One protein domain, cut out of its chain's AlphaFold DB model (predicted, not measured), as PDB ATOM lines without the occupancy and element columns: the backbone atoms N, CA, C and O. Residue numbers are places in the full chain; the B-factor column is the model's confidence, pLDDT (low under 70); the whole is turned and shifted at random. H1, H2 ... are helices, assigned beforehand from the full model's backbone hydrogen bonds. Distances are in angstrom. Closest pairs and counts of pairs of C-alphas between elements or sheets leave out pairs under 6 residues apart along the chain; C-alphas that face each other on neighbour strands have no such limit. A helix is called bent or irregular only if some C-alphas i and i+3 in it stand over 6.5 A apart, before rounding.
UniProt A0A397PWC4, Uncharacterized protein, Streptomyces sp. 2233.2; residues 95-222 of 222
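Overview. This is residues 95 to 222 of the 222 residues of an uncharacterized protein of Streptomyces sp. 2233.2 (UniProt A0A397PWC4). What does the model look like? A long helix, H4, folds back on itself, and its two arms, H4a and H4b, lie side by side as the core; the hairpin of H1 and H2 packs on H4a, making with it an up-and-down bundle of three, while H6 packs on H4b and H5 on both arms. The short H7 also packs on both arms, and the small H3 sits far from the middle, touching no helix. What is it made of, and how large is it? The printed part has 128 residues with seven named helices, H1 to H7 in chain order, and no named strand, and its class is all helix. It is compact, with a radius of gyration of the C-alphas of 13.4 A, and rounded, spanning 38 by 30 by 27 A.

Along the chain. Where is the longest helix? H4, residues 137 to 172, was assigned as one helix by its hydrogen bonds but is bent, with C-alphas 153 and 156 9.6 A apart. Arm H4a, residues 137 to 153, measures 25.1 A from C-alpha 137 at (463.289, 526.953, 377.393) and has a kink of 28 degrees near residue 145; arm H4b, residues 156 to 172, also measures 25.1 A and is irregular, with C-alphas 157 and 160 7.3 A apart. Where are the others? H1 is residues 95 to 107, 18.4 A long from C-alpha 95 at (471.300, 526.112, 388.329); H2 is 115 to 124 and H3 129 to 134. H5 is 181 to 198, 26.0 A long, H6 is 200 to 210, and H7 is 215 to 219, ending at C-alpha 219 at (472.448, 517.061, 377.657).

Arrangement. How do the hub's arms stand? H4a and H4b touch, closest at the C-alphas of Ala 147 and Ala 162, 4.3 A, at a shallow tilt of 9 degrees, opposite ways. What touches H4a? H2 touches it at Leu 116 and Val 149, C-alphas 6.2 A apart, and H1 at Ser 103 and Thr 145, 6.3 A, at a steep tilt of 36 degrees, only just past shallow. H3 is close but not clearly touching, its closest C-alpha pair being Thr 131 and Leu 138, 7.7 A. What touches H4b? H5 forms a hairpin with it, closest C-alphas Gly 159 and Ala 194, 5.1 A; H6 touches it at Arg 164 and Gly 210, 3.7 A, and H7 at Leu 165 and Ala 218, 6.0 A. Are the helix backbones complete? Every O i to N i+4 pair is within hydrogen-bond range in H1, H2, H3, H5, H6 and H7, against 10 of 13 in H4a and 11 of 13 in H4b.

Size, cuts and confidence. How far does it reach? The two C-alphas farthest apart, Leu 130 and Thr 201, are 38.8 A apart. Are there cuts, long links or weak places? The printed part has no cut, no link is long, and no printed residue is under 70 in pLDDT.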
ATOM      1  N   GLY A  95     470.720 526.613 389.578       94.31
ATOM      2  CA  GLY A  95     471.300 526.112 388.329       94.31
ATOM      3  C   GLY A  95     471.528 527.229 387.309       94.31
ATOM      4  O   GLY A  95     472.640 527.380 386.812       94.31
ATOM      5  N   MET A  96     470.525 528.080 387.076       94.75
ATOM      6  CA  MET A  96     470.636 529.215 386.154       94.75
ATOM      7  C   MET A  96     471.753 530.188 386.560       94.75
ATOM      8  O   MET A  96     472.570 530.566 385.722       94.75
ATOM      9  N   LEU A  97     471.807 530.596 387.834       95.25
ATOM     10  CA  LEU A  97     472.866 531.478 388.336       95.25
ATOM     11  C   LEU A  97     474.254 530.857 388.170       95.25
ATOM     12  O   LEU A  97     475.198 531.546 387.783       95.25
ATOM     13  N   GLU A  98     474.375 529.562 388.451       96.38
ATOM     14  CA  GLU A  98     475.627 528.830 388.306       96.38
ATOM     15  C   GLU A  98     476.083 528.790 386.841       96.38
ATOM     16  O   GLU A  98     477.239 529.090 386.550       96.38
ATOM     17  N   SER A  99     475.173 528.530 385.899       97.06
ATOM     18  CA  SER A  99     475.478 528.562 384.466       97.06
ATOM     19  C   SER A  99     475.880 529.954 383.963       97.06
ATOM     20  O   SER A  99     476.779 530.054 383.129       97.06
ATOM     21  N   LEU A 100     475.284 531.034 384.488       97.06
ATOM     22  CA  LEU A 100     475.698 532.408 384.163       97.06
ATOM     23  C   LEU A 100     477.125 532.704 384.652       97.06
ATOM     24  O   LEU A 100     477.920 533.277 383.908       97.06
ATOM     25  N   LEU A 101     477.472 532.275 385.870       97.62
ATOM     26  CA  LEU A 101     478.828 532.416 386.410       97.62
ATOM     27  C   LEU A 101     479.851 531.601 385.607       97.62
ATOM     28  O   LEU A 101     480.939 532.099 385.339       97.62
ATOM     29  N   ILE A 102     479.492 530.389 385.175       98.12
ATOM     30  CA  ILE A 102     480.340 529.561 384.303       98.12
ATOM     31  C   ILE A 102     480.531 530.222 382.934       98.12
ATOM     32  O   ILE A 102     481.639 530.208 382.405       98.12
ATOM     33  N   SER A 103     479.491 530.836 382.357       97.25
ATOM     34  CA  SER A 103     479.655 531.609 381.118       97.25
ATOM     35  C   SER A 103     480.663 532.743 381.299       97.25
ATOM     36  O   SER A 103     481.502 532.922 380.422       97.25
ATOM     37  N   LEU A 104     480.626 533.463 382.426       97.81
ATOM     38  CA  LEU A 104     481.614 534.506 382.722       97.81
ATOM     39  C   LEU A 104     483.025 533.936 382.888       97.81
ATOM     40  O   LEU A 104     483.964 534.526 382.367       97.81
ATOM     41  N   ASP A 105     483.180 532.781 383.546       97.81
ATOM     42  CA  ASP A 105     484.478 532.097 383.639       97.81
ATOM     43  C   ASP A 105     485.031 531.835 382.216       97.81
ATOM     44  O   ASP A 105     486.177 532.163 381.902       97.81
ATOM     45  N   LEU A 106     484.193 531.323 381.308       97.12
ATOM     46  CA  LEU A 106     484.570 531.094 379.907       97.12
ATOM     47  C   LEU A 106     484.936 532.390 379.167       97.12
ATOM     48  O   LEU A 106     485.900 532.391 378.394       97.12
ATOM     49  N   ASP A 107     484.178 533.468 379.385       95.81
ATOM     50  CA  ASP A 107     484.416 534.790 378.789       95.81
ATOM     51  C   ASP A 107     485.715 535.438 379.314       95.81
ATOM     52  O   ASP A 107     486.381 536.185 378.598       95.81
ATOM     53  N   GLU A 108     486.127 535.096 380.536       95.31
ATOM     54  CA  GLU A 108     487.395 535.494 381.163       95.31
ATOM     55  C   GLU A 108     488.576 534.584 380.773       95.31
ATOM     56  O   GLU A 108     489.724 534.853 381.130       95.31
ATOM     57  N   GLY A 109     488.323 533.538 379.983       95.06
ATOM     58  CA  GLY A 109     489.353 532.655 379.442       95.06
ATOM     59  C   GLY A 109     489.687 531.448 380.317       95.06
ATOM     60  O   GLY A 109     490.680 530.776 380.038       95.06
ATOM     61  N   HIS A 110     488.867 531.136 381.321       95.44
ATOM     62  CA  HIS A 110     488.988 529.911 382.109       95.44
ATOM     63  C   HIS A 110     488.728 528.670 381.249       95.44
ATOM     64  O   HIS A 110     487.841 528.663 380.390       95.44
ATOM     65  N   ARG A 111     489.539 527.625 381.455       95.44
ATOM     66  CA  ARG A 111     489.559 526.378 380.656       95.44
ATOM     67  C   ARG A 111     489.796 525.129 381.500       95.44
ATOM     68  O   ARG A 111     490.062 524.058 380.965       95.44
ATOM     69  N   GLU A 112     489.768 525.261 382.819       94.56
ATOM     70  CA  GLU A 112     490.041 524.162 383.730       94.56
ATOM     71  C   GLU A 112     489.000 523.044 383.620       94.56
ATOM     72  O   GLU A 112     487.807 523.273 383.421       94.56
ATOM     73  N   GLU A 113     489.456 521.809 383.829       88.19
ATOM     74  CA  GLU A 113     488.620 520.609 383.740       88.19
ATOM     75  C   GLU A 113     487.429 520.639 384.714       88.19
ATOM     76  O   GLU A 113     486.379 520.063 384.435       88.19
ATOM     77  N   GLY A 114     487.557 521.381 385.822       95.56
ATOM     78  CA  GLY A 114     486.507 521.575 386.821       95.56
ATOM     79  C   GLY A 114     485.247 522.289 386.313       95.56
ATOM     80  O   GLY A 114     484.192 522.137 386.932       95.56
ATOM     81  N   LEU A 115     485.305 523.010 385.185       97.00
ATOM     82  CA  LEU A 115     484.131 523.675 384.602       97.00
ATOM     83  C   LEU A 115     483.055 522.673 384.177       97.00
ATOM     84  O   LEU A 115     481.865 522.925 384.359       97.00
ATOM     85  N   LEU A 116     483.463 521.515 383.657       97.12
ATOM     86  CA  LEU A 116     482.535 520.515 383.143       97.12
ATOM     87  C   LEU A 116     481.660 519.858 384.229       97.12
ATOM     88  O   LEU A 116     480.436 519.921 384.105       97.12
ATOM     89  N   PRO A 117     482.205 519.247 385.302       97.56
ATOM     90  CA  PRO A 117     481.374 518.674 386.364       97.56
ATOM     91  C   PRO A 117     480.524 519.734 387.080       97.56
ATOM     92  O   PRO A 117     479.392 519.453 387.483       97.56
ATOM     93  N   ARG A 118     481.029 520.971 387.191       97.62
ATOM     94  CA  ARG A 118     480.290 522.108 387.753       97.62
ATOM     95  C   ARG A 118     479.090 522.483 386.878       97.62
ATOM     96  O   ARG A 118     477.986 522.634 387.396       97.62
ATOM     97  N   PHE A 119     479.278 522.537 385.559       98.12
ATOM     98  CA  PHE A 119     478.198 522.800 384.611       98.12
ATOM     99  C   PHE A 119     477.162 521.671 384.566       98.12
ATOM    100  O   PHE A 119     475.968 521.955 384.580       98.12
ATOM    101  N   ARG A 120     477.586 520.399 384.592       97.44
ATOM    102  CA  ARG A 120     476.666 519.248 384.685       97.44
ATOM    103  C   ARG A 120     475.759 519.348 385.909       97.44
ATOM    104  O   ARG A 120     474.546 519.271 385.781       97.44
ATOM    105  N   THR A 121     476.344 519.647 387.068       96.56
ATOM    106  CA  THR A 121     475.584 519.840 388.313       96.56
ATOM    107  C   THR A 121     474.568 520.982 388.194       96.56
ATOM    108  O   THR A 121     473.458 520.879 388.712       96.56
ATOM    109  N   ALA A 122     474.930 522.083 387.527       96.06
ATOM    110  CA  ALA A 122     474.004 523.182 387.272       96.06
ATOM    111  C   ALA A 122     472.860 522.747 386.344       96.06
ATOM    112  O   ALA A 122     471.697 522.995 386.652       96.06
ATOM    113  N   MET A 123     473.191 522.063 385.248       95.75
ATOM    114  CA  MET A 123     472.247 521.574 384.244       95.75
ATOM    115  C   MET A 123     471.239 520.575 384.829       95.75
ATOM    116  O   MET A 123     470.049 520.679 384.542       95.75
ATOM    117  N   ASP A 124     471.672 519.666 385.705       94.06
ATOM    118  CA  ASP A 124     470.791 518.703 386.382       94.06
ATOM    119  C   ASP A 124     469.704 519.398 387.220       94.06
ATOM    120  O   ASP A 124     468.554 518.962 387.249       94.06
ATOM    121  N   ARG A 125     470.030 520.538 387.844       92.88
ATOM    122  CA  ARG A 125     469.074 521.333 388.638       92.88
ATOM    123  C   ARG A 125     467.988 522.014 387.803       92.88
ATOM    124  O   ARG A 125     467.020 522.509 388.371       92.88
ATOM    125  N   MET A 126     468.145 522.075 386.480       93.62
ATOM    126  CA  MET A 126     467.218 522.743 385.556       93.62
ATOM    127  C   MET A 126     466.399 521.757 384.708       93.62
ATOM    128  O   MET A 126     465.705 522.176 383.784       93.62
ATOM    129  N   GLN A 127     466.477 520.454 384.985       88.56
ATOM    130  CA  GLN A 127     465.788 519.421 384.201       88.56
ATOM    131  C   GLN A 127     464.594 518.781 384.922       88.56
ATOM    132  O   GLN A 127     463.959 517.879 384.377       88.56
ATOM    133  N   ASP A 128     464.248 519.242 386.125       88.19
ATOM    134  CA  ASP A 128     463.113 518.697 386.865       88.19
ATOM    135  C   ASP A 128     461.747 519.066 386.243       88.19
ATOM    136  O   ASP A 128     461.603 519.991 385.433       88.19
ATOM    137  N   SER A 129     460.700 518.339 386.643       86.25
ATOM    138  CA  SER A 129     459.339 518.549 386.131       86.25
ATOM    139  C   SER A 129     458.793 519.950 386.428       86.25
ATOM    140  O   SER A 129     457.956 520.460 385.683       86.25
ATOM    141  N   LEU A 130     459.249 520.583 387.517       85.88
ATOM    142  CA  LEU A 130     458.849 521.941 387.876       85.88
ATOM    143  C   LEU A 130     459.430 522.963 386.889       85.88
ATOM    144  O   LEU A 130     458.716 523.863 386.447       85.88
ATOM    145  N   THR A 131     460.692 522.795 386.498       87.19
ATOM    146  CA  THR A 131     461.358 523.636 385.501       87.19
ATOM    147  C   THR A 131     460.676 523.512 384.149       87.19
ATOM    148  O   THR A 131     460.387 524.532 383.532       87.19
ATOM    149  N   GLN A 132     460.303 522.299 383.732       86.50
ATOM    150  CA  GLN A 132     459.545 522.088 382.490       86.50
ATOM    151  C   GLN A 132     458.186 522.808 382.487       86.50
ATOM    152  O   GLN A 132     457.720 523.254 381.441       86.50
ATOM    153  N   MET A 133     457.555 522.962 383.654       87.88
ATOM    154  CA  MET A 133     456.281 523.672 383.779       87.88
ATOM    155  C   MET A 133     456.440 525.202 383.778       87.88
ATOM    156  O   MET A 133     455.570 525.899 383.260       87.88
ATOM    157  N   ILE A 134     457.508 525.732 384.383       88.75
ATOM    158  CA  ILE A 134     457.674 527.182 384.608       88.75
ATOM    159  C   ILE A 134     458.543 527.842 383.533       88.75
ATOM    160  O   ILE A 134     458.255 528.960 383.108       88.75
ATOM    161  N   ALA A 135     459.619 527.179 383.118       89.62
ATOM    162  CA  ALA A 135     460.641 527.716 382.229       89.62
ATOM    163  C   ALA A 135     461.217 526.611 381.314       89.62
ATOM    164  O   ALA A 135     462.402 526.294 381.414       89.62
ATOM    165  N   PRO A 136     460.410 526.024 380.408       89.81
ATOM    166  CA  PRO A 136     460.838 524.905 379.557       89.81
ATOM    167  C   PRO A 136     462.031 525.241 378.647       89.81
ATOM    168  O   PRO A 136     462.865 524.381 378.378       89.81
ATOM    169  N   ASP A 137     462.163 526.501 378.220       90.94
ATOM    170  CA  ASP A 137     463.289 526.953 377.393       90.94
ATOM    171  C   ASP A 137     464.599 527.113 378.191       90.94
ATOM    172  O   ASP A 137     465.674 527.187 377.593       90.94
ATOM    173  N   LEU A 138     464.545 527.167 379.530       92.94
ATOM    174  CA  LEU A 138     465.724 527.410 380.367       92.94
ATOM    175  C   LEU A 138     466.830 526.368 380.131       92.94
ATOM    176  O   LEU A 138     467.919 526.786 379.740       92.94
ATOM    177  N   PRO A 139     466.607 525.050 380.305       95.00
ATOM    178  CA  PRO A 139     467.643 524.053 380.035       95.00
ATOM    179  C   PRO A 139     468.053 524.004 378.554       95.00
ATOM    180  O   PRO A 139     469.214 523.740 378.253       95.00
ATOM    181  N   VAL A 140     467.148 524.326 377.621       96.31
ATOM    182  CA  VAL A 140     467.463 524.372 376.181       96.31
ATOM    183  C   VAL A 140     468.520 525.435 375.884       96.31
ATOM    184  O   VAL A 140     469.495 525.160 375.188       96.31
ATOM    185  N   VAL A 141     468.380 526.637 376.453       95.81
ATOM    186  CA  VAL A 141     469.373 527.717 376.313       95.81
ATOM    187  C   VAL A 141     470.749 527.287 376.828       95.81
ATOM    188  O   VAL A 141     471.770 527.653 376.246       95.81
ATOM    189  N   GLN A 142     470.798 526.466 377.879       97.62
ATOM    190  CA  GLN A 142     472.061 526.033 378.476       97.62
ATOM    191  C   GLN A 142     472.855 525.060 377.602       97.62
ATOM    192  O   GLN A 142     474.054 524.907 377.827       97.62
ATOM    193  N   LEU A 143     472.266 524.478 376.554       98.44
ATOM    194  CA  LEU A 143     473.018 523.691 375.571       98.44
ATOM    195  C   LEU A 143     474.129 524.519 374.898       98.44
ATOM    196  O   LEU A 143     475.194 523.979 374.594       98.44
ATOM    197  N   LEU A 144     473.930 525.833 374.730       98.44
ATOM    198  CA  LEU A 144     474.948 526.742 374.189       98.44
ATOM    199  C   LEU A 144     476.122 526.921 375.163       98.44
ATOM    200  O   LEU A 144     477.279 526.730 374.782       98.44
ATOM    201  N   THR A 145     475.837 527.189 376.441       98.19
ATOM    202  CA  THR A 145     476.859 527.234 377.498       98.19
ATOM    203  C   THR A 145     477.593 525.897 377.601       98.19
ATOM    204  O   THR A 145     478.821 525.873 377.641       98.19
ATOM    205  N   GLY A 146     476.869 524.775 377.560       98.38
ATOM    206  CA  GLY A 146     477.435 523.426 377.582       98.38
ATOM    207  C   GLY A 146     478.388 523.157 376.418       98.38
ATOM    208  O   GLY A 146     479.492 522.656 376.628       98.38
ATOM    209  N   ALA A 147     478.022 523.572 375.203       98.69
ATOM    210  CA  ALA A 147     478.891 523.483 374.033       98.69
ATOM    211  C   ALA A 147     480.188 524.279 374.226       98.69
ATOM    212  O   ALA A 147     481.275 523.797 373.901       98.69
ATOM    213  N   ARG A 148     480.095 525.485 374.798       98.44
ATOM    214  CA  ARG A 148     481.268 526.311 375.107       98.44
ATOM    215  C   ARG A 148     482.144 525.690 376.191       98.44
ATOM    216  O   ARG A 148     483.361 525.682 376.023       98.44
ATOM    217  N   VAL A 149     481.554 525.121 377.245       98.56
ATOM    218  CA  VAL A 149     482.283 524.374 378.284       98.56
ATOM    219  C   VAL A 149     483.018 523.176 377.675       98.56
ATOM    220  O   VAL A 149     484.207 522.993 377.931       98.56
ATOM    221  N   LEU A 150     482.356 522.392 376.817       98.12
ATOM    222  CA  LEU A 150     482.977 521.259 376.130       98.12
ATOM    223  C   LEU A 150     484.181 521.684 375.288       98.12
ATOM    224  O   LEU A 150     485.252 521.091 375.413       98.12
ATOM    225  N   MET A 151     484.026 522.718 374.457       98.12
ATOM    226  CA  MET A 151     485.121 523.234 373.629       98.12
ATOM    227  C   MET A 151     486.265 523.797 374.477       98.12
ATOM    228  O   MET A 151     487.430 523.594 374.144       98.12
ATOM    229  N   ALA A 152     485.948 524.473 375.582       97.50
ATOM    230  CA  ALA A 152     486.937 525.014 376.504       97.50
ATOM    231  C   ALA A 152     487.788 523.925 377.171       97.50
ATOM    232  O   ALA A 152     489.001 524.091 377.268       97.50
ATOM    233  N   VAL A 153     487.161 522.826 377.596       97.12
ATOM    234  CA  VAL A 153     487.818 521.750 378.355       97.12
ATOM    235  C   VAL A 153     488.472 520.708 377.445       97.12
ATOM    236  O   VAL A 153     489.566 520.235 377.737       97.12
ATOM    237  N   ARG A 154     487.817 520.322 376.342       96.25
ATOM    238  CA  ARG A 154     488.251 519.208 375.475       96.25
ATOM    239  C   ARG A 154     488.857 519.656 374.138       96.25
ATOM    240  O   ARG A 154     489.337 518.811 373.384       96.25
ATOM    241  N   GLY A 155     488.837 520.952 373.820       93.50
ATOM    242  CA  GLY A 155     489.400 521.491 372.579       93.50
ATOM    243  C   GLY A 155     488.758 520.902 371.318       93.50
ATOM    244  O   GLY A 155     487.542 520.732 371.246       93.50
ATOM    245  N   GLU A 156     489.583 520.568 370.320       92.75
ATOM    246  CA  GLU A 156     489.141 520.050 369.012       92.75
ATOM    247  C   GLU A 156     488.262 518.797 369.115       92.75
ATOM    248  O   GLU A 156     487.293 518.664 368.365       92.75
ATOM    249  N   ALA A 157     488.531 517.915 370.087       93.75
ATOM    250  CA  ALA A 157     487.761 516.689 370.289       93.75
ATOM    251  C   ALA A 157     486.277 516.958 370.608       93.75
ATOM    252  O   ALA A 157     485.429 516.117 370.318       93.75
ATOM    253  N   ALA A 158     485.948 518.131 371.160       96.00
ATOM    254  CA  ALA A 158     484.574 518.539 371.453       96.00
ATOM    255  C   ALA A 158     483.854 519.224 370.284       96.00
ATOM    256  O   ALA A 158     482.647 519.442 370.369       96.00
ATOM    257  N   GLY A 159     484.545 519.576 369.196       96.88
ATOM    258  CA  GLY A 159     483.962 520.414 368.146       96.88
ATOM    259  C   GLY A 159     482.717 519.804 367.482       96.88
ATOM    260  O   GLY A 159     481.773 520.527 367.157       96.88
ATOM    261  N   ARG A 160     482.669 518.469 367.337       98.31
ATOM    262  CA  ARG A 160     481.503 517.757 366.785       98.31
ATOM    263  C   ARG A 160     480.301 517.831 367.727       98.31
ATOM    264  O   ARG A 160     479.209 518.180 367.285       98.31
ATOM    265  N   ASP A 161     480.493 517.524 369.007       98.69
ATOM    266  CA  ASP A 161     479.402 517.549 369.988       98.69
ATOM    267  C   ASP A 161     478.924 518.979 370.261       98.69
ATOM    268  O   ASP A 161     477.724 519.210 370.365       98.69
ATOM    269  N   ALA A 162     479.820 519.968 370.237       98.56
ATOM    270  CA  ALA A 162     479.444 521.378 370.291       98.56
ATOM    271  C   ALA A 162     478.535 521.783 369.117       98.56
ATOM    272  O   ALA A 162     477.526 522.456 369.321       98.56
ATOM    273  N   ALA A 163     478.838 521.339 367.893       98.81
ATOM    274  CA  ALA A 163     477.973 521.585 366.738       98.81
ATOM    275  C   ALA A 163     476.596 520.911 366.886       98.81
ATOM    276  O   ALA A 163     475.580 521.532 366.562       98.81
ATOM    277  N   ARG A 164     476.543 519.686 367.432       98.88
ATOM    278  CA  ARG A 164     475.281 518.988 367.740       98.88
ATOM    279  C   ARG A 164     474.455 519.740 368.781       98.88
ATOM    280  O   ARG A 164     473.256 519.901 368.596       98.88
ATOM    281  N   LEU A 165     475.084 520.259 369.833       98.81
ATOM    282  CA  LEU A 165     474.412 521.057 370.861       98.81
ATOM    283  C   LEU A 165     473.816 522.359 370.302       98.81
ATOM    284  O   LEU A 165     472.696 522.714 370.660       98.81
ATOM    285  N   VAL A 166     474.513 523.039 369.381       98.75
ATOM    286  CA  VAL A 166     473.960 524.222 368.689       98.75
ATOM    287  C   VAL A 166     472.744 523.847 367.833       98.75
ATOM    288  O   VAL A 166     471.738 524.554 367.862       98.75
ATOM    289  N   GLY A 167     472.806 522.722 367.112       98.56
ATOM    290  CA  GLY A 167     471.671 522.202 366.345       98.56
ATOM    291  C   GLY A 167     470.471 521.829 367.218       98.56
ATOM    292  O   GLY A 167     469.339 522.179 366.889       98.56
ATOM    293  N   ALA A 168     470.725 521.185 368.359       98.62
ATOM    294  CA  ALA A 168     469.698 520.830 369.334       98.62
ATOM    295  C   ALA A 168     469.028 522.080 369.929       98.62
ATOM    296  O   ALA A 168     467.803 522.145 369.977       98.62
ATOM    297  N   TYR A 169     469.803 523.107 370.304       98.06
ATOM    298  CA  TYR A 169     469.257 524.393 370.757       98.06
ATOM    299  C   TYR A 169     468.296 525.003 369.723       98.06
ATOM    300  O   TYR A 169     467.176 525.384 370.067       98.06
ATOM    301  N   ASP A 170     468.707 525.075 368.453       97.06
ATOM    302  CA  ASP A 170     467.891 525.699 367.408       97.06
ATOM    303  C   ASP A 170     466.613 524.908 367.084       97.06
ATOM    304  O   ASP A 170     465.615 525.520 366.698       97.06
ATOM    305  N   ALA A 171     466.630 523.583 367.255       96.94
ATOM    306  CA  ALA A 171     465.473 522.717 367.037       96.94
ATOM    307  C   ALA A 171     464.495 522.690 368.225       96.94
ATOM    308  O   ALA A 171     463.285 522.625 368.013       96.94
ATOM    309  N   LEU A 172     465.005 522.737 369.461       95.62
ATOM    310  CA  LEU A 172     464.205 522.584 370.682       95.62
ATOM    311  C   LEU A 172     463.608 523.899 371.197       95.62
ATOM    312  O   LEU A 172     462.598 523.866 371.899       95.62
ATOM    313  N   ARG A 173     464.213 525.051 370.884       93.00
ATOM    314  CA  ARG A 173     463.743 526.352 371.388       93.00
ATOM    315  C   ARG A 173     462.327 526.679 370.909       93.00
ATOM    316  O   ARG A 173     461.979 526.450 369.747       93.00
ATOM    317  N   ALA A 174     461.536 527.332 371.760       87.69
ATOM    318  CA  ALA A 174     460.230 527.840 371.353       87.69
ATOM    319  C   ALA A 174     460.335 528.803 370.148       87.69
ATOM    320  O   ALA A 174     461.110 529.761 370.137       87.69
ATOM    321  N   THR A 175     459.509 528.581 369.122       82.94
ATOM    322  CA  THR A 175     459.494 529.402 367.896       82.94
ATOM    323  C   THR A 175     458.710 530.708 368.044       82.94
ATOM    324  O   THR A 175     458.889 531.621 367.242       82.94
ATOM    325  N   GLY A 176     457.858 530.816 369.070       80.69
ATOM    326  CA  GLY A 176     457.004 531.982 369.325       80.69
ATOM    327  C   GLY A 176     457.676 533.139 370.072       80.69
ATOM    328  O   GLY A 176     457.095 534.219 370.146       80.69
ATOM    329  N   HIS A 177     458.884 532.940 370.607       78.69
ATOM    330  CA  HIS A 177     459.616 533.959 371.358       78.69
ATOM    331  C   HIS A 177     460.895 534.343 370.623       78.69
ATOM    332  O   HIS A 177     461.654 533.487 370.168       78.69
ATOM    333  N   VAL A 178     461.151 535.648 370.523       86.56
ATOM    334  CA  VAL A 178     462.444 536.148 370.054       86.56
ATOM    335  C   VAL A 178     463.435 536.020 371.214       86.56
ATOM    336  O   VAL A 178     463.190 536.624 372.260       86.56
ATOM    337  N   PRO A 179     464.541 535.263 371.070       91.75
ATOM    338  CA  PRO A 179     465.525 535.144 372.137       91.75
ATOM    339  C   PRO A 179     466.150 536.509 372.472       91.75
ATOM    340  O   PRO A 179     466.403 537.290 371.542       91.75
ATOM    341  N   PRO A 180     466.451 536.787 373.755       91.88
ATOM    342  CA  PRO A 180     467.174 537.990 374.161       91.88
ATOM    343  C   PRO A 180     468.510 538.126 373.432       91.88
ATOM    344  O   PRO A 180     469.127 537.123 373.051       91.88
ATOM    345  N   ARG A 181     469.005 539.360 373.283       93.38
ATOM    346  CA  ARG A 181     470.273 539.641 372.598       93.38
ATOM    347  C   ARG A 181     471.436 538.812 373.140       93.38
ATOM    348  O   ARG A 181     472.172 538.248 372.339       93.38
ATOM    349  N   LEU A 182     471.538 538.657 374.464       94.00
ATOM    350  CA  LEU A 182     472.575 537.836 375.104       94.00
ATOM    351  C   LEU A 182     472.624 536.410 374.540       94.00
ATOM    352  O   LEU A 182     473.707 535.894 374.272       94.00
ATOM    353  N   ILE A 183     471.459 535.796 374.328       95.44
ATOM    354  CA  ILE A 183     471.349 534.421 373.832       95.44
ATOM    355  C   ILE A 183     471.656 534.350 372.337       95.44
ATOM    356  O   ILE A 183     472.315 533.418 371.886       95.44
ATOM    357  N   ARG A 184     471.223 535.344 371.551       95.62
ATOM    358  CA  ARG A 184     471.560 535.415 370.118       95.62
ATOM    359  C   ARG A 184     473.069 535.542 369.905       95.62
ATOM    360  O   ARG A 184     473.624 534.817 369.080       95.62
ATOM    361  N   ASP A 185     473.721 536.399 370.687       95.31
ATOM    362  CA  ASP A 185     475.171 536.592 370.637       95.31
ATOM    363  C   ASP A 185     475.907 535.332 371.136       95.31
ATOM    364  O   ASP A 185     476.927 534.949 370.558       95.31
ATOM    365  N   ASP A 186     475.370 534.627 372.145       96.19
ATOM    366  CA  ASP A 186     475.899 533.332 372.610       96.19
ATOM    367  C   ASP A 186     475.795 532.235 371.559       96.19
ATOM    368  O   ASP A 186     476.755 531.506 371.296       96.19
ATOM    369  N   ARG A 187     474.663 532.167 370.869       97.81
ATOM    370  CA  ARG A 187     474.465 531.220 369.778       97.81
ATOM    371  C   ARG A 187     475.404 531.499 368.604       97.81
ATOM    372  O   ARG A 187     475.958 530.561 368.031       97.81
ATOM    373  N   ALA A 188     475.608 532.769 368.248       98.00
ATOM    374  CA  ALA A 188     476.506 533.162 367.164       98.00
ATOM    375  C   ALA A 188     477.977 532.850 367.489       98.00
ATOM    376  O   ALA A 188     478.670 532.230 366.678       98.00
ATOM    377  N   ARG A 189     478.455 533.215 368.690       96.38
ATOM    378  CA  ARG A 189     479.847 532.942 369.101       96.38
ATOM    379  C   ARG A 189     480.126 531.446 369.244       96.38
ATOM    380  O   ARG A 189     481.189 530.984 368.832       96.38
ATOM    381  N   THR A 190     479.163 530.683 369.761       98.31
ATOM    382  CA  THR A 190     479.287 529.226 369.913       98.31
ATOM    383  C   THR A 190     479.361 528.531 368.558       98.31
ATOM    384  O   THR A 190     480.234 527.689 368.354       98.31
ATOM    385  N   GLU A 191     478.512 528.918 367.598       98.50
ATOM    386  CA  GLU A 191     478.606 528.416 366.223       98.50
ATOM    387  C   GLU A 191     479.965 528.732 365.597       98.50
ATOM    388  O   GLU A 191     480.593 527.839 365.031       98.50
ATOM    389  N   ALA A 192     480.425 529.983 365.684       98.31
ATOM    390  CA  ALA A 192     481.688 530.391 365.081       98.31
ATOM    391  C   ALA A 192     482.874 529.588 365.642       98.31
ATOM    392  O   ALA A 192     483.716 529.109 364.877       98.31
ATOM    393  N   ALA A 193     482.907 529.379 366.963       97.81
ATOM    394  CA  ALA A 193     483.923 528.564 367.619       97.81
ATOM    395  C   ALA A 193     483.856 527.097 367.162       97.81
ATOM    396  O   ALA A 193     484.865 526.547 366.721       97.81
ATOM    397  N   ALA A 194     482.667 526.486 367.162       98.19
ATOM    398  CA  ALA A 194     482.496 525.102 366.726       98.19
ATOM    399  C   ALA A 194     482.889 524.911 365.250       98.19
ATOM    400  O   ALA A 194     483.648 523.999 364.923       98.19
ATOM    401  N   ARG A 195     482.453 525.811 364.355       97.81
ATOM    402  CA  ARG A 195     482.844 525.817 362.932       97.81
ATOM    403  C   ARG A 195     484.349 525.935 362.738       97.81
ATOM    404  O   ARG A 195     484.874 525.324 361.813       97.81
ATOM    405  N   THR A 196     485.026 526.707 363.583       97.88
ATOM    406  CA  THR A 196     486.485 526.858 363.525       97.88
ATOM    407  C   THR A 196     487.192 525.550 363.882       97.88
ATOM    408  O   THR A 196     488.165 525.200 363.223       97.88
ATOM    409  N   LEU A 197     486.680 524.797 364.862       97.31
ATOM    410  CA  LEU A 197     487.282 523.532 365.297       97.31
ATOM    411  C   LEU A 197     487.094 522.388 364.290       97.31
ATOM    412  O   LEU A 197     488.015 521.603 364.094       97.31
ATOM    413  N   VAL A 198     485.914 522.263 363.665       97.12
ATOM    414  CA  VAL A 198     485.608 521.104 362.791       97.12
ATOM    415  C   VAL A 198     485.551 521.422 361.298       97.12
ATOM    416  O   VAL A 198     485.499 520.514 360.470       97.12
ATOM    417  N   GLY A 199     485.547 522.699 360.923       97.38
ATOM    418  CA  GLY A 199     485.335 523.142 359.548       97.38
ATOM    419  C   GLY A 199     483.862 523.123 359.112       97.38
ATOM    420  O   GLY A 199     482.997 522.478 359.704       97.38
ATOM    421  N   GLY A 200     483.557 523.855 358.034       96.81
ATOM    422  CA  GLY A 200     482.175 524.147 357.626       96.81
ATOM    423  C   GLY A 200     481.321 522.920 357.281       96.81
ATOM    424  O   GLY A 200     480.166 522.852 357.701       96.81
ATOM    425  N   THR A 201     481.876 521.949 356.550       97.69
ATOM    426  CA  THR A 201     481.138 520.745 356.124       97.69
ATOM    427  C   THR A 201     480.824 519.824 357.299       97.69
ATOM    428  O   THR A 201     479.680 519.401 357.451       97.69
ATOM    429  N   ALA A 202     481.815 519.541 358.153       97.75
ATOM    430  CA  ALA A 202     481.613 518.690 359.325       97.75
ATOM    431  C   ALA A 202     480.681 519.360 360.342       97.75
ATOM    432  O   ALA A 202     479.821 518.692 360.913       97.75
ATOM    433  N   TYR A 203     480.784 520.686 360.504       98.50
ATOM    434  CA  TYR A 203     479.836 521.448 361.311       98.50
ATOM    435  C   TYR A 203     478.405 521.281 360.797       98.50
ATOM    436  O   TYR A 203     477.521 520.972 361.583       98.50
ATOM    437  N   ALA A 204     478.162 521.459 359.492       98.56
ATOM    438  CA  ALA A 204     476.810 521.382 358.937       98.56
ATOM    439  C   ALA A 204     476.167 520.000 359.149       98.56
ATOM    440  O   ALA A 204     474.981 519.919 359.460       98.56
ATOM    441  N   GLN A 205     476.954 518.925 359.030       98.50
ATOM    442  CA  GLN A 205     476.500 517.560 359.311       98.50
ATOM    443  C   GLN A 205     476.160 517.373 360.792       98.50
ATOM    444  O   GLN A 205     475.052 516.961 361.121       98.50
ATOM    445  N   ALA A 206     477.081 517.735 361.687       98.62
ATOM    446  CA  ALA A 206     476.888 517.602 363.128       98.62
ATOM    447  C   ALA A 206     475.739 518.485 363.651       98.62
ATOM    448  O   ALA A 206     474.956 518.051 364.487       98.62
ATOM    449  N   TYR A 207     475.580 519.697 363.119       98.81
ATOM    450  CA  TYR A 207     474.446 520.575 363.411       98.81
ATOM    451  C   TYR A 207     473.114 519.925 363.009       98.81
ATOM    452  O   TYR A 207     472.172 519.917 363.799       98.81
ATOM    453  N   ALA A 208     473.036 519.331 361.812       98.62
ATOM    454  CA  ALA A 208     471.832 518.632 361.362       98.62
ATOM    455  C   ALA A 208     471.521 517.393 362.222       98.62
ATOM    456  O   ALA A 208     470.363 517.177 362.570       98.62
ATOM    457  N   GLU A 209     472.541 516.619 362.610       98.56
ATOM    458  CA  GLU A 209     472.395 515.509 363.568       98.56
ATOM    459  C   GLU A 209     471.865 515.999 364.923       98.56
ATOM    460  O   GLU A 209     470.988 515.371 365.511       98.56
ATOM    461  N   GLY A 210     472.373 517.136 365.403       98.56
ATOM    462  CA  GLY A 210     471.940 517.778 366.641       98.56
ATOM    463  C   GLY A 210     470.462 518.150 366.664       98.56
ATOM    464  O   GLY A 210     469.798 517.963 367.677       98.56
ATOM    465  N   GLY A 211     469.925 518.616 365.535       98.00
ATOM    466  CA  GLY A 211     468.514 518.994 365.422       98.00
ATOM    467  C   GLY A 211     467.522 517.834 365.579       98.00
ATOM    468  O   GLY A 211     466.328 518.078 365.722       98.00
ATOM    469  N   GLY A 212     467.997 516.583 365.548       97.69
ATOM    470  CA  GLY A 212     467.189 515.393 365.817       97.69
ATOM    471  C   GLY A 212     467.212 514.918 367.273       97.69
ATOM    472  O   GLY A 212     466.534 513.943 367.579       97.69
ATOM    473  N   LEU A 213     467.997 515.556 368.146       98.38
ATOM    474  CA  LEU A 213     468.159 515.130 369.536       98.38
ATOM    475  C   LEU A 213     467.048 515.687 370.426       98.38
ATOM    476  O   LEU A 213     466.657 516.852 370.322       98.38
ATOM    477  N   SER A 214     466.597 514.863 371.365       97.06
ATOM    478  CA  SER A 214     465.864 515.328 372.538       97.06
ATOM    479  C   SER A 214     466.772 516.135 373.474       97.06
ATOM    480  O   SER A 214     468.002 516.080 373.388       97.06
ATOM    481  N   LEU A 215     466.166 516.870 374.411       95.94
ATOM    482  CA  LEU A 215     466.916 517.601 375.435       95.94
ATOM    483  C   LEU A 215     467.807 516.668 376.272       95.94
ATOM    484  O   LEU A 215     468.943 517.026 376.562       95.94
ATOM    485  N   GLU A 216     467.315 515.476 376.617       95.62
ATOM    486  CA  GLU A 216     468.061 514.477 377.392       95.62
ATOM    487  C   GLU A 216     469.279 513.957 376.614       95.62
ATOM    488  O   GLU A 216     470.398 513.958 377.126       95.62
ATOM    489  N   GLU A 217     469.097 513.587 375.342       98.06
ATOM    490  CA  GLU A 217     470.194 513.123 374.483       98.06
ATOM    491  C   GLU A 217     471.232 514.218 374.228       98.06
ATOM    492  O   GLU A 217     472.430 513.935 374.187       98.06
ATOM    493  N   ALA A 218     470.788 515.466 374.060       98.06
ATOM    494  CA  ALA A 218     471.679 516.608 373.908       98.06
ATOM    495  C   ALA A 218     472.466 516.867 375.202       98.06
ATOM    496  O   ALA A 218     473.687 516.999 375.156       98.06
ATOM    497  N   ALA A 219     471.799 516.876 376.361       96.62
ATOM    498  CA  ALA A 219     472.448 517.061 377.657       96.62
ATOM    499  C   ALA A 219     473.478 515.957 377.957       96.62
ATOM    500  O   ALA A 219     474.524 516.246 378.531       96.62
ATOM    501  N   ALA A 220     473.244 514.722 377.503       97.19
ATOM    502  CA  ALA A 220     474.176 513.606 377.665       97.19
ATOM    503  C   ALA A 220     475.507 513.766 376.896       97.19
ATOM    504  O   ALA A 220     476.474 513.064 377.199       97.19
ATOM    505  N   LEU A 221     475.589 514.675 375.912       97.50
ATOM    506  CA  LEU A 221     476.845 514.985 375.209       97.50
ATOM    507  C   LEU A 221     477.829 515.787 376.073       97.50
ATOM    508  O   LEU A 221     479.032 515.807 375.794       97.50
ATOM    509  N   ILE A 222     477.309 516.468 377.096       96.00
ATOM    510  CA  ILE A 222     478.048 517.379 377.969       96.00
ATOM    511  C   ILE A 222     478.809 516.550 378.992       96.00
ATOM    512  O   ILE A 222     478.203 515.918 379.876       96.00
TER     513      ILE A 222